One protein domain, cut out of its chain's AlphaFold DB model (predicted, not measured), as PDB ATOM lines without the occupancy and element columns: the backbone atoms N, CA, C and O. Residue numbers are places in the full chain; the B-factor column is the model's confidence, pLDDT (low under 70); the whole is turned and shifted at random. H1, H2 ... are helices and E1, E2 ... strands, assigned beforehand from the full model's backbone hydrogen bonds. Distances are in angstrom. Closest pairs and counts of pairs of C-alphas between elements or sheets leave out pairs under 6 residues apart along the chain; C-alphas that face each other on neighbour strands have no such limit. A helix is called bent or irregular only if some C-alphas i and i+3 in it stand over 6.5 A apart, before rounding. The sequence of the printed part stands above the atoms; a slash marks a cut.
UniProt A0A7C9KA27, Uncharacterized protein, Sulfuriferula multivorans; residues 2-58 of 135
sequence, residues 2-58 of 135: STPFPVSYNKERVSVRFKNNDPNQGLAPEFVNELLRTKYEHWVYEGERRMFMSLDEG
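Overview. This is residues 2 to 58 of the 135 residues of an uncharacterized protein of Sulfuriferula multivorans (UniProt A0A7C9KA27). With little regular structure, the chain makes a flat, loose figure: residues 11 to 28 swing out from E1 as a wide loop that returns through H1 to E2, which pairs with E1, while both end stretches run off together on the other side. The 57 printed residues hold E1, H1, E2 and H2 in that order, a mixed class with 19 residues in named elements; the parallel sheet is E1, E2. The radius of gyration of the C-alphas is 13.8 A, the spans 35 by 34 by 14 A.

Arrangement. E1, residues 8 to 10, and E2, residues 38 to 40, are parallel neighbours at 42 degrees, with N 39 and O 8 2.8 A apart, within hydrogen-bond range. H1, residues 29 to 35, lies between them in the chain, a strand-helix-strand unit with a right-handed crossover. H2, residues 41 to 46, is apart from H1; its closest C-alphas to E1 are Tyr 9 and Glu 41, 4.7 A. In H1 every O i to N i+4 pair is within range; in H2 0 of 2, but 2 of 3 O i to N i+3.

Along the chain. E1 begins at C-alpha 8 (169.999, 145.864, 210.046) and measures 6.7 A, H1 9.9 A, E2 6.9 A. H2, 10.3 A, ends at C-alpha 46 (171.372, 155.600, 203.681) and is irregular, C-alphas 42 and 45 being 7.3 A apart.

Size, cuts and confidence. The C-alphas farthest apart, Asn 24 and Tyr 45, are 37.7 A apart. The link E1 to H1 is long; the printed part has no cut, and no printed residue is under pLDDT 70.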
ATOM      1  N   SER A   2     185.676 151.106 219.402       70.94
ATOM      2  CA  SER A   2     184.730 150.129 218.855       70.94
ATOM      3  C   SER A   2     184.600 150.312 217.343       70.94
ATOM      4  O   SER A   2     184.518 151.434 216.861       70.94
ATOM      5  N   THR A   3     184.572 149.227 216.574       85.50
ATOM      6  CA  THR A   3     184.421 149.310 215.115       85.50
ATOM      7  C   THR A   3     182.970 149.639 214.739       85.50
ATOM      8  O   THR A   3     182.056 148.991 215.263       85.50
ATOM      9  N   PRO A   4     182.716 150.576 213.802       91.62
ATOM     10  CA  PRO A   4     181.371 150.824 213.299       91.62
ATOM     11  C   PRO A   4     180.772 149.576 212.646       91.62
ATOM     12  O   PRO A   4     181.406 148.931 211.804       91.62
ATOM     13  N   PHE A   5     179.521 149.271 212.956       94.00
ATOM     14  CA  PHE A   5     178.786 148.130 212.409       94.00
ATOM     15  C   PHE A   5     177.628 148.607 211.517       94.00
ATOM     16  O   PHE A   5     177.081 149.686 211.754       94.00
ATOM     17  N   PRO A   6     177.260 147.846 210.471       96.56
ATOM     18  CA  PRO A   6     176.106 148.179 209.644       96.56
ATOM     19  C   PRO A   6     174.801 148.029 210.435       96.56
ATOM     20  O   PRO A   6     174.677 147.152 211.292       96.56
ATOM     21  N   VAL A   7     173.828 148.884 210.132       97.25
ATOM     22  CA  VAL A   7     172.449 148.759 210.621       97.25
ATOM     23  C   VAL A   7     171.735 147.618 209.887       97.25
ATOM     24  O   VAL A   7     171.923 147.420 208.687       97.25
ATOM     25  N   SER A   8     170.907 146.863 210.609       96.88
ATOM     26  CA  SER A   8     169.999 145.864 210.046       96.88
ATOM     27  C   SER A   8     168.694 146.526 209.612       96.88
ATOM     28  O   SER A   8     168.122 147.330 210.345       96.88
ATOM     29  N   TYR A   9     168.188 146.168 208.439       97.12
ATOM     30  CA  TYR A   9     166.967 146.749 207.889       97.12
ATOM     31  C   TYR A   9     165.838 145.724 207.908       97.12
ATOM     32  O   TYR A   9     166.043 144.584 207.497       97.12
ATOM     33  N   ASN A  10     164.662 146.115 208.400       96.69
ATOM     34  CA  ASN A  10     163.498 145.233 208.465       96.69
ATOM     35  C   ASN A  10     162.211 145.993 208.109       96.69
ATOM     36  O   ASN A  10     162.041 147.159 208.471       96.69
ATOM     37  N   LYS A  11     161.313 145.332 207.376       96.56
ATOM     38  CA  LYS A  11     159.990 145.855 207.020       96.56
ATOM     39  C   LYS A  11     158.983 145.689 208.149       96.56
ATOM     40  O   LYS A  11     158.084 146.509 208.321       96.56
ATOM     41  N   GLU A  12     159.122 144.613 208.906       96.38
ATOM     42  CA  GLU A  12     158.189 144.243 209.954       96.38
ATOM     43  C   GLU A  12     158.708 144.701 211.314       96.38
ATOM     44  O   GLU A  12     159.910 144.897 211.529       96.38
ATOM     45  N   ARG A  13     157.782 144.908 212.254       93.38
ATOM     46  CA  ARG A  13     158.167 145.206 213.632       93.38
ATOM     47  C   ARG A  13     158.835 143.974 214.228       93.38
ATOM     48  O   ARG A  13     158.282 142.882 214.165       93.38
ATOM     49  N   VAL A  14     159.986 144.179 214.857       93.56
ATOM     50  CA  VAL A  14     160.677 143.125 215.599       93.56
ATOM     51  C   VAL A  14     159.793 142.673 216.764       93.56
ATOM     52  O   VAL A  14     159.334 143.499 217.559       93.56
ATOM     53  N   SER A  15     159.548 141.368 216.862       94.19
ATOM     54  CA  SER A  15     158.744 140.780 217.934       94.19
ATOM     55  C   SER A  15     159.378 141.031 219.298       94.19
ATOM     56  O   SER A  15     160.567 140.779 219.496       94.19
ATOM     57  N   VAL A  16     158.574 141.512 220.248       95.69
ATOM     58  CA  VAL A  16     159.040 141.827 221.603       95.69
ATOM     59  C   VAL A  16     159.500 140.562 222.315       95.69
ATOM     60  O   VAL A  16     158.791 139.559 222.318       95.69
ATOM     61  N   ARG A  17     160.680 140.621 222.942       97.12
ATOM     62  CA  ARG A  17     161.223 139.528 223.757       97.12
ATOM     63  C   ARG A  17     161.590 140.023 225.149       97.12
ATOM     64  O   ARG A  17     162.306 141.016 225.307       97.12
ATOM     65  N   PHE A  18     161.101 139.307 226.153       97.69
ATOM     66  CA  PHE A  18     161.334 139.586 227.565       97.69
ATOM     67  C   PHE A  18     162.358 138.619 228.153       97.69
ATOM     68  O   PHE A  18     162.508 137.493 227.670       97.69
ATOM     69  N   LYS A  19     163.044 139.039 229.220       97.31
ATOM     70  CA  LYS A  19     163.916 138.139 229.983       97.31
ATOM     71  C   LYS A  19     163.093 136.974 230.517       97.31
ATOM     72  O   LYS A  19     162.024 137.190 231.078       97.31
ATOM     73  N   ASN A  20     163.580 135.751 230.315       95.12
ATOM     74  CA  ASN A  20     162.890 134.523 230.728       95.12
ATOM     75  C   ASN A  20     161.427 134.432 230.244       95.12
ATOM     76  O   ASN A  20     160.624 133.730 230.849       95.12
ATOM     77  N   ASN A  21     161.079 135.144 229.164       94.31
ATOM     78  CA  ASN A  21     159.712 135.270 228.663       94.31
ATOM     79  C   ASN A  21     158.698 135.850 229.682       94.31
ATOM     80  O   ASN A  21     157.502 135.585 229.576       94.31
ATOM     81  N   ASP A  22     159.162 136.649 230.652       95.69
ATOM     82  CA  ASP A  22     158.335 137.292 231.682       95.69
ATOM     83  C   ASP A  22     158.335 138.825 231.517       95.69
ATOM     84  O   ASP A  22     159.370 139.471 231.732       95.69
ATOM     85  N   PRO A  23     157.187 139.446 231.185       94.00
ATOM     86  CA  PRO A  23     157.072 140.897 231.037       94.00
ATOM     87  C   PRO A  23     157.502 141.709 232.265       94.00
ATOM     88  O   PRO A  23     157.956 142.845 232.114       94.00
ATOM     89  N   ASN A  24     157.411 141.139 233.470       96.81
ATOM     90  CA  ASN A  24     157.790 141.824 234.709       96.81
ATOM     91  C   ASN A  24     159.308 141.863 234.931       96.81
ATOM     92  O   ASN A  24     159.795 142.637 235.752       96.81
ATOM     93  N   GLN A  25     160.072 141.056 234.187       96.25
ATOM     94  CA  GLN A  25     161.535 140.999 234.276       96.25
ATOM     95  C   GLN A  25     162.230 141.922 233.259       96.25
ATOM     96  O   GLN A  25     163.462 142.002 233.218       96.25
ATOM     97  N   GLY A  26     161.451 142.662 232.463       95.69
ATOM     98  CA  GLY A  26     161.942 143.609 231.470       95.69
ATOM     99  C   GLY A  26     162.399 142.960 230.161       95.69
ATOM    100  O   GLY A  26     162.284 141.753 229.944       95.69
ATOM    101  N   LEU A  27     162.905 143.790 229.246       97.38
ATOM    102  CA  LEU A  27     163.319 143.356 227.909       97.38
ATOM    103  C   LEU A  27     164.587 142.495 227.946       97.38
ATOM    104  O   LEU A  27     165.520 142.762 228.711       97.38
ATOM    105  N   ALA A  28     164.631 141.487 227.075       97.31
ATOM    106  CA  ALA A  28     165.811 140.654 226.895       97.31
ATOM    107  C   ALA A  28     166.989 141.498 226.346       97.31
ATOM    108  O   ALA A  28     166.787 142.257 225.392       97.31
ATOM    109  N   PRO A  29     168.212 141.417 226.910       95.75
ATOM    110  CA  PRO A  29     169.351 142.230 226.465       95.75
ATOM    111  C   PRO A  29     169.694 142.074 224.977       95.75
ATOM    112  O   PRO A  29     170.055 143.042 224.307       95.75
ATOM    113  N   GLU A  30     169.563 140.865 224.443       95.00
ATOM    114  CA  GLU A  30     169.742 140.540 223.031       95.00
ATOM    115  C   GLU A  30     168.687 141.216 222.146       95.00
ATOM    116  O   GLU A  30     169.014 141.708 221.068       95.00
ATOM    117  N   PHE A  31     167.449 141.331 222.630       96.44
ATOM    118  CA  PHE A  31     166.381 142.043 221.933       96.44
ATOM    119  C   PHE A  31     166.598 143.555 221.952       96.44
ATOM    120  O   PHE A  31     166.431 144.204 220.927       96.44
ATOM    121  N   VAL A  32     167.049 144.122 223.075       95.94
ATOM    122  CA  VAL A  32     167.441 145.542 223.125       95.94
ATOM    123  C   VAL A  32     168.588 145.815 222.148       95.94
ATOM    124  O   VAL A  32     168.535 146.785 221.394       95.94
ATOM    125  N   ASN A  33     169.599 144.944 222.112       93.88
ATOM    126  CA  ASN A  33     170.704 145.061 221.161       93.88
ATOM    127  C   ASN A  33     170.243 144.977 219.703       93.88
ATOM    128  O   ASN A  33     170.749 145.732 218.878       93.88
ATOM    129  N   GLU A  34     169.307 144.088 219.377       95.56
ATOM    130  CA  GLU A  34     168.704 144.019 218.045       95.56
ATOM    131  C   GLU A  34     167.942 145.309 217.717       95.56
ATOM    132  O   GLU A  34     168.237 145.943 216.708       95.56
ATOM    133  N   LEU A  35     167.051 145.767 218.603       95.00
ATOM    134  CA  LEU A  35     166.277 146.997 218.409       95.00
ATOM    135  C   LEU A  35     167.170 148.216 218.145       95.00
ATOM    136  O   LEU A  35     166.911 148.987 217.222       95.00
ATOM    137  N   LEU A  36     168.249 148.377 218.915       94.94
ATOM    138  CA  LEU A  36     169.208 149.473 218.742       94.94
ATOM    139  C   LEU A  36     170.004 149.385 217.430       94.94
ATOM    140  O   LEU A  36     170.686 150.345 217.060       94.94
ATOM    141  N   ARG A  37     169.945 148.255 216.723       95.69
ATOM    142  CA  ARG A  37     170.640 148.004 215.456       95.69
ATOM    143  C   ARG A  37     169.682 147.857 214.281       95.69
ATOM    144  O   ARG A  37     170.162 147.769 213.156       95.69
ATOM    145  N   THR A  38     168.370 147.857 214.508       96.44
ATOM    146  CA  THR A  38     167.362 147.756 213.452       96.44
ATOM    147  C   THR A  38     166.834 149.131 213.048       96.44
ATOM    148  O   THR A  38     166.554 149.992 213.883       96.44
ATOM    149  N   LYS A  39     166.663 149.335 211.744       96.56
ATOM    150  CA  LYS A  39     165.958 150.474 211.151       96.56
ATOM    151  C   LYS A  39     164.939 149.962 210.137       96.56
ATOM    152  O   LYS A  39     165.056 148.851 209.625       96.56
ATOM    153  N   TYR A  40     163.913 150.759 209.861       96.50
ATOM    154  CA  TYR A  40     162.896 150.379 208.885       96.50
ATOM    155  C   TYR A  40     163.483 150.292 207.466       96.50
ATOM    156  O   TYR A  40     164.288 151.142 207.082       96.50
ATOM    157  N   GLU A  41     163.065 149.291 206.686       96.31
ATOM    158  CA  GLU A  41     163.667 148.935 205.391       96.31
ATOM    159  C   GLU A  41     163.747 150.087 204.388       96.31
ATOM    160  O   GLU A  41     164.734 150.204 203.667       96.31
ATOM    161  N   HIS A  42     162.775 150.999 204.371       95.06
ATOM    162  CA  HIS A  42     162.805 152.114 203.418       95.06
ATOM    163  C   HIS A  42     163.984 153.077 203.632       95.06
ATOM    164  O   HIS A  42     164.249 153.892 202.759       95.06
ATOM    165  N   TRP A  43     164.705 152.985 204.753       95.69
ATOM    166  CA  TRP A  43     165.922 153.759 205.012       95.69
ATOM    167  C   TRP A  43     167.209 153.074 204.529       95.69
ATOM    168  O   TRP A  43     168.292 153.617 204.732       95.69
ATOM    169  N   VAL A  44     167.126 151.900 203.889       96.00
ATOM    170  CA  VAL A  44     168.304 151.126 203.450       96.00
ATOM    171  C   VAL A  44     169.242 151.912 202.531       96.00
ATOM    172  O   VAL A  44     170.452 151.690 202.553       96.00
ATOM    173  N   TYR A  45     168.710 152.879 201.772       94.19
ATOM    174  CA  TYR A  45     169.496 153.723 200.871       94.19
ATOM    175  C   TYR A  45     170.533 154.597 201.597       94.19
ATOM    176  O   TYR A  45     171.469 155.066 200.956       94.19
ATOM    177  N   GLU A  46     170.398 154.820 202.909       93.56
ATOM    178  CA  GLU A  46     171.372 155.600 203.681       93.56
ATOM    179  C   GLU A  46     172.667 154.831 203.954       93.56
ATOM    180  O   GLU A  46     173.688 155.448 204.252       93.56
ATOM    181  N   GLY A  47     172.641 153.493 203.884       95.06
ATOM    182  CA  GLY A  47     173.813 152.676 204.204       95.06
ATOM    183  C   GLY A  47     174.348 152.924 205.621       95.06
ATOM    184  O   GLY A  47     175.557 152.866 205.841       95.06
ATOM    185  N   GLU A  48     173.456 153.238 206.571       96.06
ATOM    186  CA  GLU A  48     173.813 153.686 207.919       96.06
ATOM    187  C   GLU A  48     174.730 152.685 208.640       96.06
ATOM    188  O   GLU A  48     174.490 151.471 208.667       96.06
ATOM    189  N   ARG A  49     175.768 153.226 209.285       94.94
ATOM    190  CA  ARG A  49     176.627 152.506 210.225       94.94
ATOM    191  C   ARG A  49     176.536 153.172 211.589       94.94
ATOM    192  O   ARG A  49     176.552 154.395 211.682       94.94
ATOM    193  N   ARG A  50     176.472 152.361 212.643       94.38
ATOM    194  CA  ARG A  50     176.425 152.819 214.035       94.38
ATOM    195  C   ARG A  50     177.668 152.386 214.787       94.38
ATOM    196  O   ARG A  50     178.326 151.406 214.445       94.38
ATOM    197  N   MET A  51     177.954 153.126 215.842       91.44
ATOM    198  CA  MET A  51     179.007 152.844 216.801       91.44
ATOM    199  C   MET A  51     178.466 153.228 218.174       91.44
ATOM    200  O   MET A  51     177.901 154.308 218.332       91.44
ATOM    201  N   PHE A  52     178.586 152.326 219.146       90.06
ATOM    202  CA  PHE A  52     178.239 152.630 220.531       90.06
ATOM    203  C   PHE A  52     179.478 153.151 221.246       90.06
ATOM    204  O   PHE A  52     180.556 152.565 221.116       90.06
ATOM    205  N   MET A  53     179.302 154.251 221.966       86.75
ATOM    206  CA  MET A  53     180.367 155.016 222.605       86.75
ATOM    207  C   MET A  53     179.975 155.350 224.036       86.75
ATOM    208  O   MET A  53     178.783 155.501 224.324       86.75
ATOM    209  N   SER A  54     180.967 155.471 224.919       87.25
ATOM    210  CA  SER A  54     180.706 156.015 226.250       87.25
ATOM    211  C   SER A  54     180.431 157.515 226.142       87.25
ATOM    212  O   SER A  54     181.040 158.207 225.329       87.25
ATOM    213  N   LEU A  55     179.532 158.042 226.975       87.69
ATOM    214  CA  LEU A  55     179.268 159.485 227.013       87.69
ATOM    215  C   LEU A  55     180.489 160.283 227.498       87.69
ATOM    216  O   LEU A  55     180.644 161.441 227.114       87.69
ATOM    217  N   ASP A  56     181.371 159.651 228.275       84.94
ATOM    218  CA  ASP A  56     182.616 160.251 228.771       84.94
ATOM    219  C   ASP A  56     183.681 160.416 227.670       84.94
ATOM    220  O   ASP A  56     184.662 161.131 227.857       84.94
ATOM    221  N   GLU A  57     183.498 159.772 226.512       78.44
ATOM    222  CA  GLU A  57     184.398 159.874 225.351       78.44
ATOM    223  C   GLU A  57     184.062 161.077 224.445       78.44
ATOM    224  O   GLU A  57     184.723 161.287 223.427       78.44
ATOM    225  N   GLY A  58     183.022 161.854 224.776       81.00
ATOM    226  CA  GLY A  58     182.524 162.964 223.963       81.00
ATOM    227  C   GLY A  58     182.716 164.351 224.582       81.00
ATOM    228  O   GLY A  58     182.967 164.526 225.772       81.00
TER     229      GLY A  58